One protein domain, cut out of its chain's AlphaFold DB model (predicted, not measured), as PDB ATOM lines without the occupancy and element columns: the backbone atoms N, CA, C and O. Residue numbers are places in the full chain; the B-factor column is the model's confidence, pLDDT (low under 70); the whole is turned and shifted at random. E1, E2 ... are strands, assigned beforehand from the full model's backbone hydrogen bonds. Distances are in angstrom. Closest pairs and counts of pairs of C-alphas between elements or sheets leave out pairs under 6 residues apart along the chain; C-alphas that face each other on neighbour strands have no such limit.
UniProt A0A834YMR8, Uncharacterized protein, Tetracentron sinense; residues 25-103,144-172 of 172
ATOM      1  N   ARG A  25     533.522 555.861 387.784       95.25
ATOM      2  CA  ARG A  25     533.967 555.168 389.005       95.25
ATOM      3  C   ARG A  25     535.201 554.313 388.767       95.25
ATOM      4  O   ARG A  25     535.297 553.617 387.767       95.25
ATOM      5  N   TRP A  26     536.100 554.303 389.742       93.69
ATOM      6  CA  TRP A  26     537.212 553.356 389.795       93.69
ATOM      7  C   TRP A  26     536.822 552.104 390.574       93.69
ATOM      8  O   TRP A  26     536.063 552.192 391.547       93.69
ATOM      9  N   SER A  27     537.380 550.961 390.182       93.75
ATOM     10  CA  SER A  27     537.336 549.745 390.985       93.75
ATOM     11  C   SER A  27     538.049 549.959 392.331       93.75
ATOM     12  O   SER A  27     538.868 550.877 392.459       93.75
ATOM     13  N   PRO A  28     537.763 549.151 393.369       91.69
ATOM     14  CA  PRO A  28     538.379 549.326 394.686       91.69
ATOM     15  C   PRO A  28     539.918 549.291 394.670       91.69
ATOM     16  O   PRO A  28     540.548 550.000 395.462       91.69
ATOM     17  N   SER A  29     540.514 548.503 393.770       90.25
ATOM     18  CA  SER A  29     541.958 548.436 393.518       90.25
ATOM     19  C   SER A  29     542.504 549.613 392.705       90.25
ATOM     20  O   SER A  29     543.697 549.889 392.785       90.25
ATOM     21  N   GLY A  30     541.649 550.316 391.953       89.81
ATOM     22  CA  GLY A  30     542.040 551.389 391.041       89.81
ATOM     23  C   GLY A  30     542.540 550.914 389.673       89.81
ATOM     24  O   GLY A  30     543.052 551.733 388.919       89.81
ATOM     25  N   ASN A  31     542.398 549.626 389.345       89.62
ATOM     26  CA  ASN A  31     542.894 549.063 388.082       89.62
ATOM     27  C   ASN A  31     541.910 549.211 386.916       89.62
ATOM     28  O   ASN A  31     542.340 549.300 385.768       89.62
ATOM     29  N   THR A  32     540.610 549.260 387.215       92.56
ATOM     30  CA  THR A  32     539.548 549.380 386.211       92.56
ATOM     31  C   THR A  32     538.785 550.679 386.426       92.56
ATOM     32  O   THR A  32     538.313 550.961 387.530       92.56
ATOM     33  N   LEU A  33     538.626 551.462 385.365       94.31
ATOM     34  CA  LEU A  33     537.738 552.618 385.318       94.31
ATOM     35  C   LEU A  33     536.456 552.226 384.587       94.31
ATOM     36  O   LEU A  33     536.507 551.794 383.441       94.31
ATOM     37  N   ALA A  34     535.308 552.412 385.227       95.81
ATOM     38  CA  ALA A  34     534.011 552.292 384.581       95.81
ATOM     39  C   ALA A  34     533.357 553.663 384.420       95.81
ATOM     40  O   ALA A  34     533.444 554.516 385.307       95.81
ATOM     41  N   TYR A  35     532.665 553.864 383.306       95.31
ATOM     42  CA  TYR A  35     531.764 554.995 383.110       95.31
ATOM     43  C   TYR A  35     530.617 554.604 382.186       95.31
ATOM     44  O   TYR A  35     530.704 553.630 381.440       95.31
ATOM     45  N   VAL A  36     529.522 555.352 382.239       95.69
ATOM     46  CA  VAL A  36     528.291 555.040 381.504       95.69
ATOM     47  C   VAL A  36     527.972 556.136 380.505       95.69
ATOM     48  O   VAL A  36     528.131 557.315 380.795       95.69
ATOM     49  N   GLY A  37     527.555 555.749 379.305       94.12
ATOM     50  CA  GLY A  37     527.137 556.670 378.255       94.12
ATOM     51  C   GLY A  37     525.621 556.821 378.200       94.12
ATOM     52  O   GLY A  37     524.875 555.886 378.497       94.12
ATOM     53  N   HIS A  38     525.152 557.972 377.717       92.88
ATOM     54  CA  HIS A  38     523.728 558.198 377.433       92.88
ATOM     55  C   HIS A  38     523.169 557.286 376.319       92.88
ATOM     56  O   HIS A  38     521.973 557.276 376.050       92.88
ATOM     57  N   ASN A  39     524.025 556.537 375.628       92.81
ATOM     58  CA  ASN A  39     523.664 555.597 374.573       92.81
ATOM     59  C   ASN A  39     523.384 554.169 375.081       92.81
ATOM     60  O   ASN A  39     523.519 553.226 374.304       92.81
ATOM     61  N   SER A  40     523.042 554.006 376.364       94.94
ATOM     62  CA  SER A  40     522.806 552.699 377.002       94.94
ATOM     63  C   SER A  40     523.996 551.741 376.865       94.94
ATOM     64  O   SER A  40     523.867 550.560 376.534       94.94
ATOM     65  N   MET A  41     525.192 552.281 377.106       95.38
ATOM     66  CA  MET A  41     526.434 551.517 377.159       95.38
ATOM     67  C   MET A  41     527.189 551.821 378.444       95.38
ATOM     68  O   MET A  41     527.230 552.964 378.901       95.38
ATOM     69  N   ILE A  42     527.829 550.798 378.995       96.56
ATOM     70  CA  ILE A  42     528.855 550.941 380.022       96.56
ATOM     71  C   ILE A  42     530.215 550.609 379.412       96.56
ATOM     72  O   ILE A  42     530.349 549.670 378.627       96.56
ATOM     73  N   TYR A  43     531.212 551.409 379.754       95.50
ATOM     74  CA  TYR A  43     532.574 551.315 379.255       95.50
ATOM     75  C   TYR A  43     533.463 550.921 380.427       95.50
ATOM     76  O   TYR A  43     533.431 551.580 381.466       95.50
ATOM     77  N   PHE A  44     534.242 549.860 380.255       95.31
ATOM     78  CA  PHE A  44     535.238 549.389 381.208       95.31
ATOM     79  C   PHE A  44     536.612 549.582 380.593       95.31
ATOM     80  O   PHE A  44     536.864 549.106 379.489       95.31
ATOM     81  N   VAL A  45     537.480 550.299 381.293       93.06
ATOM     82  CA  VAL A  45     538.850 550.562 380.868       93.06
ATOM     83  C   VAL A  45     539.790 549.945 381.885       93.06
ATOM     84  O   VAL A  45     539.861 550.405 383.025       93.06
ATOM     85  N   ASP A  46     540.494 548.913 381.450       89.44
ATOM     86  CA  ASP A  46     541.511 548.209 382.216       89.44
ATOM     87  C   ASP A  46     542.908 548.711 381.833       89.44
ATOM     88  O   ASP A  46     543.110 549.299 380.764       89.44
ATOM     89  N   ASP A  47     543.879 548.461 382.713       75.81
ATOM     90  CA  ASP A  47     545.295 548.772 382.495       75.81
ATOM     91  C   ASP A  47     545.520 550.230 382.069       75.81
ATOM     92  O   ASP A  47     546.136 550.515 381.039       75.81
ATOM     93  N   VAL A  48     545.011 551.173 382.876       67.75
ATOM     94  CA  VAL A  48     545.167 552.625 382.668       67.75
ATOM     95  C   VAL A  48     546.650 553.024 382.778       67.75
ATOM     96  O   VAL A  48     547.145 553.471 383.810       67.75
ATOM     97  N   GLY A  49     547.367 552.801 381.679       65.12
ATOM     98  CA  GLY A  49     548.804 552.948 381.482       65.12
ATOM     99  C   GLY A  49     549.117 553.154 379.990       65.12
ATOM    100  O   GLY A  49     548.293 553.716 379.272       65.12
ATOM    101  N   PRO A  50     550.286 552.732 379.473       62.97
ATOM    102  CA  PRO A  50     550.686 553.026 378.090       62.97
ATOM    103  C   PRO A  50     549.863 552.296 377.014       62.97
ATOM    104  O   PRO A  50     549.984 552.616 375.833       62.97
ATOM    105  N   SER A  51     549.053 551.301 377.378       69.19
ATOM    106  CA  SER A  51     548.224 550.537 376.437       69.19
ATOM    107  C   SER A  51     546.886 550.181 377.085       69.19
ATOM    108  O   SER A  51     546.691 549.027 377.461       69.19
ATOM    109  N   PRO A  52     545.987 551.167 377.265       77.81
ATOM    110  CA  PRO A  52     544.698 550.924 377.892       77.81
ATOM    111  C   PRO A  52     543.866 549.966 377.038       77.81
ATOM    112  O   PRO A  52     543.762 550.129 375.818       77.81
ATOM    113  N   SER A  53     543.263 548.979 377.693       86.81
ATOM    114  CA  SER A  53     542.283 548.079 377.091       86.81
ATOM    115  C   SER A  53     540.894 548.578 377.443       86.81
ATOM    116  O   SER A  53     540.638 548.929 378.592       86.81
ATOM    117  N   ALA A  54     539.988 548.614 376.470       90.38
ATOM    118  CA  ALA A  54     538.622 549.048 376.702       90.38
ATOM    119  C   ALA A  54     537.609 548.031 376.188       90.38
ATOM    120  O   ALA A  54     537.720 547.526 375.069       90.38
ATOM    121  N   GLN A  55     536.587 547.787 377.000       94.12
ATOM    122  CA  GLN A  55     535.432 546.982 376.655       94.12
ATOM    123  C   GLN A  55     534.158 547.813 376.804       94.12
ATOM    124  O   GLN A  55     533.918 548.431 377.839       94.12
ATOM    125  N   ASN A  56     533.295 547.750 375.792       94.25
ATOM    126  CA  ASN A  56     531.990 548.398 375.814       94.25
ATOM    127  C   ASN A  56     530.918 547.317 375.939       94.25
ATOM    128  O   ASN A  56     530.891 546.373 375.148       94.25
ATOM    129  N   VAL A  57     530.022 547.463 376.906       96.12
ATOM    130  CA  VAL A  57     528.884 546.564 377.101       96.12
ATOM    131  C   VAL A  57     527.616 547.355 376.829       96.12
ATOM    132  O   VAL A  57     527.241 548.242 377.597       96.12
ATOM    133  N   ALA A  58     526.967 547.040 375.711       94.75
ATOM    134  CA  ALA A  58     525.636 547.538 375.409       94.75
ATOM    135  C   ALA A  58     524.593 546.756 376.211       94.75
ATOM    136  O   ALA A  58     524.706 545.539 376.376       94.75
ATOM    137  N   PHE A  59     523.567 547.454 376.677       91.81
ATOM    138  CA  PHE A  59     522.388 546.861 377.296       91.81
ATOM    139  C   PHE A  59     521.131 547.444 376.636       91.81
ATOM    140  O   PHE A  59     521.168 548.526 376.054       91.81
ATOM    141  N   HIS A  60     520.028 546.695 376.652       85.25
ATOM    142  CA  HIS A  60     518.824 547.013 375.866       85.25
ATOM    143  C   HIS A  60     517.832 547.931 376.594       85.25
ATOM    144  O   HIS A  60     516.685 548.064 376.170       85.25
ATOM    145  N   ASP A  61     518.281 548.556 377.673       88.12
ATOM    146  CA  ASP A  61     517.456 549.312 378.605       88.12
ATOM    147  C   ASP A  61     517.815 550.808 378.564       88.12
ATOM    148  O   ASP A  61     518.602 551.259 377.724       88.12
ATOM    149  N   LEU A  62     517.207 551.614 379.428       92.50
ATOM    150  CA  LEU A  62     517.394 553.059 379.433       92.50
ATOM    151  C   LEU A  62     518.737 553.462 380.069       92.50
ATOM    152  O   LEU A  62     519.285 552.740 380.900       92.50
ATOM    153  N   PRO A  63     519.283 554.640 379.717       93.19
ATOM    154  CA  PRO A  63     520.610 555.047 380.167       93.19
ATOM    155  C   PRO A  63     520.800 555.062 381.689       93.19
ATOM    156  O   PRO A  63     519.866 555.244 382.474       93.19
ATOM    157  N   LEU A  64     522.055 554.932 382.112       95.12
ATOM    158  CA  LEU A  64     522.438 554.953 383.521       95.12
ATOM    159  C   LEU A  64     523.111 556.301 383.855       95.12
ATOM    160  O   LEU A  64     524.104 556.639 383.213       95.12
ATOM    161  N   PRO A  65     522.610 557.089 384.824       94.94
ATOM    162  CA  PRO A  65     523.299 558.262 385.361       94.94
ATOM    163  C   PRO A  65     524.420 557.935 386.361       94.94
ATOM    164  O   PRO A  65     525.345 558.736 386.504       94.94
ATOM    165  N   ASP A  66     524.363 556.800 387.068       97.00
ATOM    166  CA  ASP A  66     525.352 556.459 388.100       97.00
ATOM    167  C   ASP A  66     525.596 554.947 388.200       97.00
ATOM    168  O   ASP A  66     524.752 554.120 387.844       97.00
ATOM    169  N   VAL A  67     526.779 554.589 388.699       97.69
ATOM    170  CA  VAL A  67     527.203 553.203 388.918       97.69
ATOM    171  C   VAL A  67     528.002 553.078 390.214       97.69
ATOM    172  O   VAL A  67     528.548 554.052 390.736       97.69
ATOM    173  N   LEU A  68     528.116 551.856 390.725       97.50
ATOM    174  CA  LEU A  68     528.903 551.526 391.908       97.50
ATOM    175  C   LEU A  68     529.621 550.192 391.728       97.50
ATOM    176  O   LEU A  68     528.977 549.157 391.546       97.50
ATOM    177  N   PHE A  69     530.948 550.194 391.865       97.12
ATOM    178  CA  PHE A  69     531.698 548.952 392.029       97.12
ATOM    179  C   PHE A  69     531.367 548.319 393.381       97.12
ATOM    180  O   PHE A  69     531.608 548.898 394.442       97.12
ATOM    181  N   VAL A  70     530.824 547.105 393.331       96.50
ATOM    182  CA  VAL A  70     530.550 546.276 394.507       96.50
ATOM    183  C   VAL A  70     531.742 545.380 394.833       96.50
ATOM    184  O   VAL A  70     531.988 545.098 396.001       96.50
ATOM    185  N   SER A  71     532.493 544.956 393.821       95.38
ATOM    186  CA  SER A  71     533.787 544.274 393.943       95.38
ATOM    187  C   SER A  71     534.626 544.579 392.697       95.38
ATOM    188  O   SER A  71     534.135 545.259 391.802       95.38
ATOM    189  N   GLU A  72     535.838 544.034 392.576       94.75
ATOM    190  CA  GLU A  72     536.656 544.186 391.355       94.75
ATOM    191  C   GLU A  72     535.962 543.693 390.075       94.75
ATOM    192  O   GLU A  72     536.261 544.173 388.991       94.75
ATOM    193  N   ARG A  73     535.027 542.740 390.189       95.56
ATOM    194  CA  ARG A  73     534.369 542.084 389.045       95.56
ATOM    195  C   ARG A  73     532.853 542.235 389.042       95.56
ATOM    196  O   ARG A  73     532.168 541.499 388.343       95.56
ATOM    197  N   LEU A  74     532.315 543.141 389.858       97.12
ATOM    198  CA  LEU A  74     530.875 543.348 389.980       97.12
ATOM    199  C   LEU A  74     530.575 544.835 390.093       97.12
ATOM    200  O   LEU A  74     531.047 545.488 391.025       97.12
ATOM    201  N   ILE A  75     529.736 545.336 389.195       97.81
ATOM    202  CA  ILE A  75     529.268 546.715 389.208       97.81
ATOM    203  C   ILE A  75     527.741 546.749 389.150       97.81
ATOM    204  O   ILE A  75     527.099 545.931 388.486       97.81
ATOM    205  N   ILE A  76     527.164 547.685 389.892       97.56
ATOM    206  CA  ILE A  76     525.730 547.953 389.897       97.56
ATOM    207  C   ILE A  76     525.504 549.282 389.199       97.56
ATOM    208  O   ILE A  76     526.052 550.294 389.627       97.56
ATOM    209  N   GLY A  77     524.706 549.272 388.138       97.06
ATOM    210  CA  GLY A  77     524.220 550.473 387.472       97.06
ATOM    211  C   GLY A  77     522.825 550.843 387.954       97.06
ATOM    212  O   GLY A  77     522.009 549.963 388.221       97.06
ATOM    213  N   VAL A  78     522.539 552.134 388.067       96.31
ATOM    214  CA  VAL A  78     521.206 552.642 388.415       96.31
ATOM    215  C   VAL A  78     520.767 553.706 387.419       96.31
ATOM    216  O   VAL A  78     521.623 554.386 386.856       96.31
ATOM    217  N   GLY A  79     519.455 553.828 387.172       94.25
ATOM    218  CA  GLY A  79     518.949 554.801 386.207       94.25
ATOM    219  C   GLY A  79     517.459 554.783 385.908       94.25
ATOM    220  O   GLY A  79     516.628 554.517 386.781       94.25
ATOM    221  N   PHE A  80     517.135 555.119 384.658       92.19
ATOM    222  CA  PHE A  80     515.777 555.445 384.206       92.19
ATOM    223  C   PHE A  80     514.826 554.239 384.138       92.19
ATOM    224  O   PHE A  80     513.603 554.420 384.109       92.19
ATOM    225  N   ASP A  81     515.355 553.015 384.188       91.19
ATOM    226  CA  ASP A  81     514.551 551.792 384.322       91.19
ATOM    227  C   ASP A  81     513.987 551.578 385.724       91.19
ATOM    228  O   ASP A  81     513.153 550.695 385.916       91.19
ATOM    229  N   CYS A  82     514.395 552.396 386.701       91.00
ATOM    230  CA  CYS A  82     513.909 552.330 388.085       91.00
ATOM    231  C   CYS A  82     514.218 550.981 388.778       91.00
ATOM    232  O   CYS A  82     513.653 550.656 389.819       91.00
ATOM    233  N   ASN A  83     515.129 550.187 388.207       90.81
ATOM    234  CA  ASN A  83     515.572 548.899 388.726       90.81
ATOM    235  C   ASN A  83     517.094 548.784 388.541       90.81
ATOM    236  O   ASN A  83     517.564 548.884 387.404       90.81
ATOM    237  N   PRO A  84     517.881 548.598 389.616       94.62
ATOM    238  CA  PRO A  84     519.326 548.477 389.497       94.62
ATOM    239  C   PRO A  84     519.746 547.303 388.599       94.62
ATOM    240  O   PRO A  84     519.212 546.199 388.696       94.62
ATOM    241  N   MET A  85     520.743 547.526 387.752       95.56
ATOM    242  CA  MET A  85     521.297 546.546 386.821       95.56
ATOM    243  C   MET A  85     522.617 545.991 387.342       95.56
ATOM    244  O   MET A  85     523.465 546.734 387.832       95.56
ATOM    245  N   VAL A  86     522.812 544.683 387.215       96.81
ATOM    246  CA  VAL A  86     524.031 543.985 387.625       96.81
ATOM    247  C   VAL A  86     524.875 543.683 386.396       96.81
ATOM    248  O   VAL A  86     524.422 542.968 385.501       96.81
ATOM    249  N   PHE A  87     526.122 544.147 386.396       97.94
ATOM    250  CA  PHE A  87     527.132 543.760 385.415       97.94
ATOM    251  C   PHE A  87     528.296 543.074 386.123       97.94
ATOM    252  O   PHE A  87     528.693 543.481 387.219       97.94
ATOM    253  N   ALA A  88     528.839 542.028 385.510       97.56
ATOM    254  CA  ALA A  88     529.938 541.265 386.083       97.56
ATOM    255  C   ALA A  88     530.972 540.879 385.030       97.56
ATOM    256  O   ALA A  88     530.614 540.591 383.886       97.56
ATOM    257  N   ALA A  89     532.235 540.846 385.446       96.81
ATOM    258  CA  ALA A  89     533.318 540.260 384.674       96.81
ATOM    259  C   ALA A  89     533.417 538.760 384.964       96.81
ATOM    260  O   ALA A  89     533.359 538.333 386.123       96.81
ATOM    261  N   ASP A  90     533.585 537.962 383.914       95.31
ATOM    262  CA  ASP A  90     533.848 536.532 384.042       95.31
ATOM    263  C   ASP A  90     535.288 536.242 384.526       95.31
ATOM    264  O   ASP A  90     536.054 537.131 384.910       95.31
ATOM    265  N   GLU A  91     535.684 534.967 384.539       93.06
ATOM    266  CA  GLU A  91     537.043 534.568 384.929       93.06
ATOM    267  C   GLU A  91     538.134 535.134 384.012       93.06
ATOM    268  O   GLU A  91     539.265 535.321 384.461       93.06
ATOM    269  N   ARG A  92     537.780 535.431 382.757       92.81
ATOM    270  CA  ARG A  92     538.657 535.988 381.722       92.81
ATOM    271  C   ARG A  92     538.702 537.518 381.758       92.81
ATOM    272  O   ARG A  92     539.464 538.097 380.991       92.81
ATOM    273  N   GLY A  93     537.918 538.158 382.627       91.38
ATOM    274  CA  GLY A  93     537.814 539.613 382.721       91.38
ATOM    275  C   GLY A  93     536.800 540.231 381.755       91.38
ATOM    276  O   GLY A  93     536.747 541.448 381.644       91.38
ATOM    277  N   ILE A  94     535.984 539.428 381.066       95.19
ATOM    278  CA  ILE A  94     535.015 539.925 380.086       95.19
ATOM    279  C   ILE A  94     533.736 540.339 380.813       95.19
ATOM    280  O   ILE A  94     533.028 539.507 381.390       95.19
ATOM    281  N   TRP A  95     533.419 541.629 380.754       97.12
ATOM    282  CA  TRP A  95     532.222 542.215 381.345       97.12
ATOM    283  C   TRP A  95     530.962 541.891 380.552       97.12
ATOM    284  O   TRP A  95     530.947 541.949 379.325       97.12
ATOM    285  N   ASN A  96     529.879 541.592 381.261       97.19
ATOM    286  CA  ASN A  96     528.570 541.326 380.678       97.19
ATOM    287  C   ASN A  96     527.458 541.885 381.569       97.19
ATOM    288  O   ASN A  96     527.597 541.937 382.795       97.19
ATOM    289  N   PHE A  97     526.327 542.251 380.962       96.69
ATOM    290  CA  PHE A  97     525.079 542.423 381.702       96.69
ATOM    291  C   PHE A  97     524.598 541.058 382.204       96.69
ATOM    292  O   PHE A  97     524.547 540.092 381.443       96.69
ATOM    293  N   VAL A  98     524.253 540.975 383.488       95.88
ATOM    294  CA  VAL A  98     523.845 539.720 384.128       95.88
ATOM    295  C   VAL A  98     522.336 539.673 384.304       95.88
ATOM    296  O   VAL A  98     521.693 538.709 383.894       95.88
ATOM    297  N   ARG A  99     521.775 540.676 384.987       93.94
ATOM    298  CA  ARG A  99     520.351 540.745 385.344       93.94
ATOM    299  C   ARG A  99     520.007 542.073 386.001       93.94
ATOM    300  O   ARG A  99     520.881 542.782 386.490       93.94
ATOM    301  N   PHE A 100     518.715 542.306 386.169       92.69
ATOM    302  CA  PHE A 100     518.204 543.260 387.143       92.69
ATOM    303  C   PHE A 100     518.312 542.735 388.582       92.69
ATOM    304  O   PHE A 100     518.215 541.528 388.849       92.69
ATOM    305  N   LEU A 101     518.512 543.651 389.527       90.25
ATOM    306  CA  LEU A 101     518.630 543.346 390.944       90.25
ATOM    307  C   LEU A 101     517.270 542.975 391.545       90.25
ATOM    308  O   LEU A 101     517.196 541.967 392.249       90.25
ATOM    309  N   ASP A 102     516.210 543.709 391.181       83.19
ATOM    310  CA  ASP A 102     514.856 543.529 391.728       83.19
ATOM    311  C   ASP A 102     513.988 542.553 390.914       83.19
ATOM    312  O   ASP A 102     512.779 542.457 391.122       83.19
ATOM    313  N   ALA A 103     514.568 541.798 389.972       68.12
ATOM    314  CA  ALA A 103     513.812 540.797 389.221       68.12
ATOM    315  C   ALA A 103     513.287 539.697 390.163       68.12
ATOM    316  O   ALA A 103     514.043 538.842 390.637       68.12
ATOM    317  N   GLU A 144     507.261 546.760 388.313       61.19
ATOM    318  CA  GLU A 144     507.249 545.908 389.500       61.19
ATOM    319  C   GLU A 144     508.577 546.010 390.280       61.19
ATOM    320  O   GLU A 144     509.053 545.032 390.852       61.19
ATOM    321  N   GLY A 145     509.208 547.188 390.241       64.62
ATOM    322  CA  GLY A 145     510.451 547.514 390.936       64.62
ATOM    323  C   GLY A 145     510.184 548.253 392.244       64.62
ATOM    324  O   GLY A 145     509.073 548.713 392.498       64.62
ATOM    325  N   VAL A 146     511.208 548.367 393.095       80.81
ATOM    326  CA  VAL A 146     511.108 549.125 394.357       80.81
ATOM    327  C   VAL A 146     510.927 550.625 394.095       80.81
ATOM    328  O   VAL A 146     510.279 551.311 394.885       80.81
ATOM    329  N   HIS A 147     511.486 551.135 392.993       82.81
ATOM    330  CA  HIS A 147     511.384 552.541 392.615       82.81
ATOM    331  C   HIS A 147     510.331 552.745 391.530       82.81
ATOM    332  O   HIS A 147     510.293 552.033 390.529       82.81
ATOM    333  N   GLU A 148     509.514 553.781 391.702       86.38
ATOM    334  CA  GLU A 148     508.576 554.254 390.675       86.38
ATOM    335  C   GLU A 148     509.212 555.324 389.763       86.38
ATOM    336  O   GLU A 148     508.693 555.609 388.683       86.38
ATOM    337  N   ASN A 149     510.357 555.884 390.179       88.25
ATOM    338  CA  ASN A 149     511.085 556.967 389.513       88.25
ATOM    339  C   ASN A 149     512.546 556.591 389.216       88.25
ATOM    340  O   ASN A 149     513.081 555.625 389.764       88.25
ATOM    341  N   CYS A 150     513.190 557.384 388.351       91.94
ATOM    342  CA  CYS A 150     514.601 557.223 387.996       91.94
ATOM    343  C   CYS A 150     515.484 557.227 389.246       91.94
ATOM    344  O   CYS A 150     515.355 558.113 390.082       91.94
ATOM    345  N   ILE A 151     516.407 556.271 389.337       95.25
ATOM    346  CA  ILE A 151     517.398 556.225 390.410       95.25
ATOM    347  C   ILE A 151     518.613 557.037 389.956       95.25
ATOM    348  O   ILE A 151     519.364 556.610 389.079       95.25
ATOM    349  N   ASN A 152     518.797 558.215 390.544       94.19
ATOM    350  CA  ASN A 152     519.836 559.166 390.155       94.19
ATOM    351  C   ASN A 152     521.178 558.945 390.872       94.19
ATOM    352  O   ASN A 152     522.191 559.496 390.445       94.19
ATOM    353  N   CYS A 153     521.187 558.170 391.958       94.25
ATOM    354  CA  CYS A 153     522.343 558.048 392.838       94.25
ATOM    355  C   CYS A 153     522.398 556.671 393.503       94.25
ATOM    356  O   CYS A 153     521.378 556.134 393.953       94.25
ATOM    357  N   ILE A 154     523.610 556.122 393.606       96.62
ATOM    358  CA  ILE A 154     523.906 554.899 394.350       96.62
ATOM    359  C   ILE A 154     525.146 555.098 395.226       96.62
ATOM    360  O   ILE A 154     526.217 555.479 394.760       96.62
ATOM    361  N   VAL A 155     525.017 554.812 396.523       95.12
ATOM    362  CA  VAL A 155     526.091 555.038 397.501       95.12
ATOM    363  C   VAL A 155     526.337 553.813 398.380       95.12
ATOM    364  O   VAL A 155     525.382 553.202 398.868       95.12
ATOM    365  N   PRO A 156     527.601 553.436 398.643       94.75
ATOM    366  CA  PRO A 156     527.909 552.390 399.608       94.75
ATOM    367  C   PRO A 156     527.568 552.875 401.024       94.75
ATOM    368  O   PRO A 156     527.953 553.970 401.427       94.75
ATOM    369  N   LEU A 157     526.863 552.052 401.804       91.81
ATOM    370  CA  LEU A 157     526.469 552.397 403.180       91.81
ATOM    371  C   LEU A 157     527.598 552.186 404.190       91.81
ATOM    372  O   LEU A 157     527.582 552.736 405.288       91.81
ATOM    373  N   MET A 158     528.561 551.344 403.838       86.00
ATOM    374  CA  MET A 158     529.722 551.029 404.654       86.00
ATOM    375  C   MET A 158     530.952 550.976 403.763       86.00
ATOM    376  O   MET A 158     530.861 550.688 402.567       86.00
ATOM    377  N   LYS A 159     532.118 551.224 404.360       80.06
ATOM    378  CA  LYS A 159     533.387 550.997 403.677       80.06
ATOM    379  C   LYS A 159     533.465 549.531 403.251       80.06
ATOM    380  O   LYS A 159     533.086 548.648 404.020       80.06
ATOM    381  N   ALA A 160     533.955 549.293 402.038       80.31
ATOM    382  CA  ALA A 160     534.137 547.949 401.516       80.31
ATOM    383  C   ALA A 160     534.993 547.112 402.481       80.31
ATOM    384  O   ALA A 160     536.113 547.495 402.830       80.31
ATOM    385  N   GLU A 161     534.450 545.982 402.920       80.94
ATOM    386  CA  GLU A 161     535.162 545.008 403.741       80.94
ATOM    387  C   GLU A 161     535.857 544.043 402.782       80.94
ATOM    388  O   GLU A 161     535.208 543.463 401.911       80.94
ATOM    389  N   ASN A 162     537.182 543.918 402.883       83.12
ATOM    390  CA  ASN A 162     537.996 543.103 401.969       83.12
ATOM    391  C   ASN A 162     537.765 543.437 400.477       83.12
ATOM    392  O   ASN A 162     537.742 542.548 399.632       83.12
ATOM    393  N   GLY A 163     537.533 544.716 400.156       83.00
ATOM    394  CA  GLY A 163     537.282 545.167 398.782       83.00
ATOM    395  C   GLY A 163     535.873 544.880 398.254       83.00
ATOM    396  O   GLY A 163     535.604 545.161 397.091       83.00
ATOM    397  N   THR A 164     534.958 544.369 399.089       90.88
ATOM    398  CA  THR A 164     533.563 544.115 398.701       90.88
ATOM    399  C   THR A 164     532.581 545.009 399.463       90.88
ATOM    400  O   THR A 164     532.598 545.085 400.694       90.88
ATOM    401  N   VAL A 165     531.677 545.672 398.740       93.31
ATOM    402  CA  VAL A 165     530.561 546.440 399.304       93.31
ATOM    403  C   VAL A 165     529.390 545.499 399.578       93.31
ATOM    404  O   VAL A 165     528.751 544.991 398.667       93.31
ATOM    405  N   LYS A 166     529.057 545.271 400.848       91.69
ATOM    406  CA  LYS A 166     527.934 544.382 401.213       91.69
ATOM    407  C   LYS A 166     526.576 545.081 401.224       91.69
ATOM    408  O   LYS A 166     525.545 544.418 401.190       91.69
ATOM    409  N   ARG A 167     526.569 546.408 401.370       93.69
ATOM    410  CA  ARG A 167     525.360 547.219 401.544       93.69
ATOM    411  C   ARG A 167     525.528 548.558 400.843       93.69
ATOM    412  O   ARG A 167     526.531 549.239 401.049       93.69
ATOM    413  N   PHE A 168     524.527 548.939 400.069       95.19
ATOM    414  CA  PHE A 168     524.433 550.230 399.403       95.19
ATOM    415  C   PHE A 168     523.002 550.760 399.516       95.19
ATOM    416  O   PHE A 168     522.088 550.020 399.878       95.19
ATOM    417  N   SER A 169     522.833 552.045 399.240       95.19
ATOM    418  CA  SER A 169     521.547 552.733 399.188       95.19
ATOM    419  C   SER A 169     521.393 553.410 397.837       95.19
ATOM    420  O   SER A 169     522.377 553.845 397.240       95.19
ATOM    421  N   THR A 170     520.152 553.509 397.378       95.25
ATOM    422  CA  THR A 170     519.771 554.118 396.100       95.25
ATOM    423  C   THR A 170     518.748 555.220 396.340       95.25
ATOM    424  O   THR A 170     517.860 555.033 397.173       95.25
ATOM    425  N   SER A 171     518.830 556.323 395.600       93.50
ATOM    426  CA  SER A 171     517.841 557.410 395.637       93.50
ATOM    427  C   SER A 171     517.511 557.913 394.234       93.50
ATOM    428  O   SER A 171     518.319 557.754 393.319       93.50
ATOM    429  N   GLY A 172     516.328 558.513 394.084       84.94
ATOM    430  CA  GLY A 172     515.803 559.095 392.848       84.94
ATOM    431  C   GLY A 172     515.329 560.524 393.030       84.94
ATOM    432  O   GLY A 172     514.980 560.869 394.181       84.94
TER     433      GLY A 172
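What this domain is: This is residues 25 to 103 and 144 to 172 of the 172 residues of an uncharacterized protein of Tetracentron sinense (UniProt A0A834YMR8). Two antiparallel sheets, E1 E2 E3 and E4 E5 E6 E7, stand face to face as a small sandwich, and a separate hairpin, E8 and E9, packs on the other sheet's E4 and E5, on the side away from E1 E2 E3. The chain goes through the first sheet strand by strand, passes over at the link from E3 to E4, and then goes through the second sheet in the same manner. The printed part has 108 residues with nine named strands, E1 to E9 in order along the chain, and no named helix; the class is all strand, though under half of the residues, 48 of 108, are in named strands. The sheets' orders are E1 E2 E3, E4 E5 E6 E7 and E8 E9, each antiparallel. The whole is compact, with a radius of gyration of the C-alphas of 13.4 A and spans of 44 by 32 by 21 A.

Where its parts are: The printed part begins at Arg 25, and E1 is residues 32 to 37, 16.4 A from first to last C-alpha, with C-alpha 32 at (539.548, 549.380, 386.211). E2, residues 41 to 46, is 16.2 A long, and E3, residues 53 to 58, is 16.7 A long. E4, residues 66 to 71, measures 15.9 A and begins with C-alpha 66 at (525.352, 556.459, 388.100). E5 is residues 74 to 78, 13.5 A, and E6 is residues 85 to 89, 13.7 A. E7, residues 95 to 100, measures 15.2 A. E8, residues 153 to 156, and E9, residues 168 to 171, are 10.4 A each, and E9 ends with C-alpha 171 at (517.841, 557.410, 395.637).

How they stand to each other: The sheets E1 E2 E3 and E4 E5 E6 E7 form a sandwich, two sheets face to face, with 32 pairs of C-alphas within 10 A and their best planes 12 degrees apart; the strands of the one stand at 27 degrees to those of the other. E1 E2 E3 is a meander, each strand the antiparallel neighbour of the one before, and E4 E5 E6 E7 is another. In the hairpin E1 and E2, N 33 and O 45 are 2.8 A apart, within hydrogen-bond range. In the hairpin E2 and E3, N 44 and O 55 are 2.8 A apart. Residues 25 to 26 pair antiparallel with residues 33 to 34 of E1. The sheet E4 E5 E6 E7 is strongly twisted, its edge strands being E4 and E7. Across E4 and E5, N 68 and O 76 are 2.8 A apart; across E5 and E6, N 77 and O 85, 2.8 A; across E6 and E7, N 86 and O 99, 2.8 A. Between the two sheets, the closest C-alphas of E3 and E7 are those of Val 57 and Asn 96, 6.4 A, and those of E1 and E4 are Val 36 and Asp 66, 7.4 A. E8 and E9 are a hairpin with N 155 and O 169 2.9 A apart. E4 and E8 have 7 pairs of C-alphas within 8 A, the closest those of Asp 66 and Cys 153, 5.8 A. The closest C-alphas of E5 and E8 are those of Val 78 and Ile 154, 6.9 A. E8 is apart from E1, E2 and E3.

The domain as a whole: The two C-alphas farthest apart are those of Pro 50 and Glu 144, 45.5 A. Residues 104 to 143 are not printed, and C-alphas 103 and 144 are 8.3 A apart across this cut, which lies in the link from E7 to E8. Of the links that are printed whole, the one from E8 to E9, 11 residues, is long. The mean pLDDT of the printed part is 90.7; residues 48 to 51, 103 and 144 to 145 are under 70. Gly 172 is the chain's last residue.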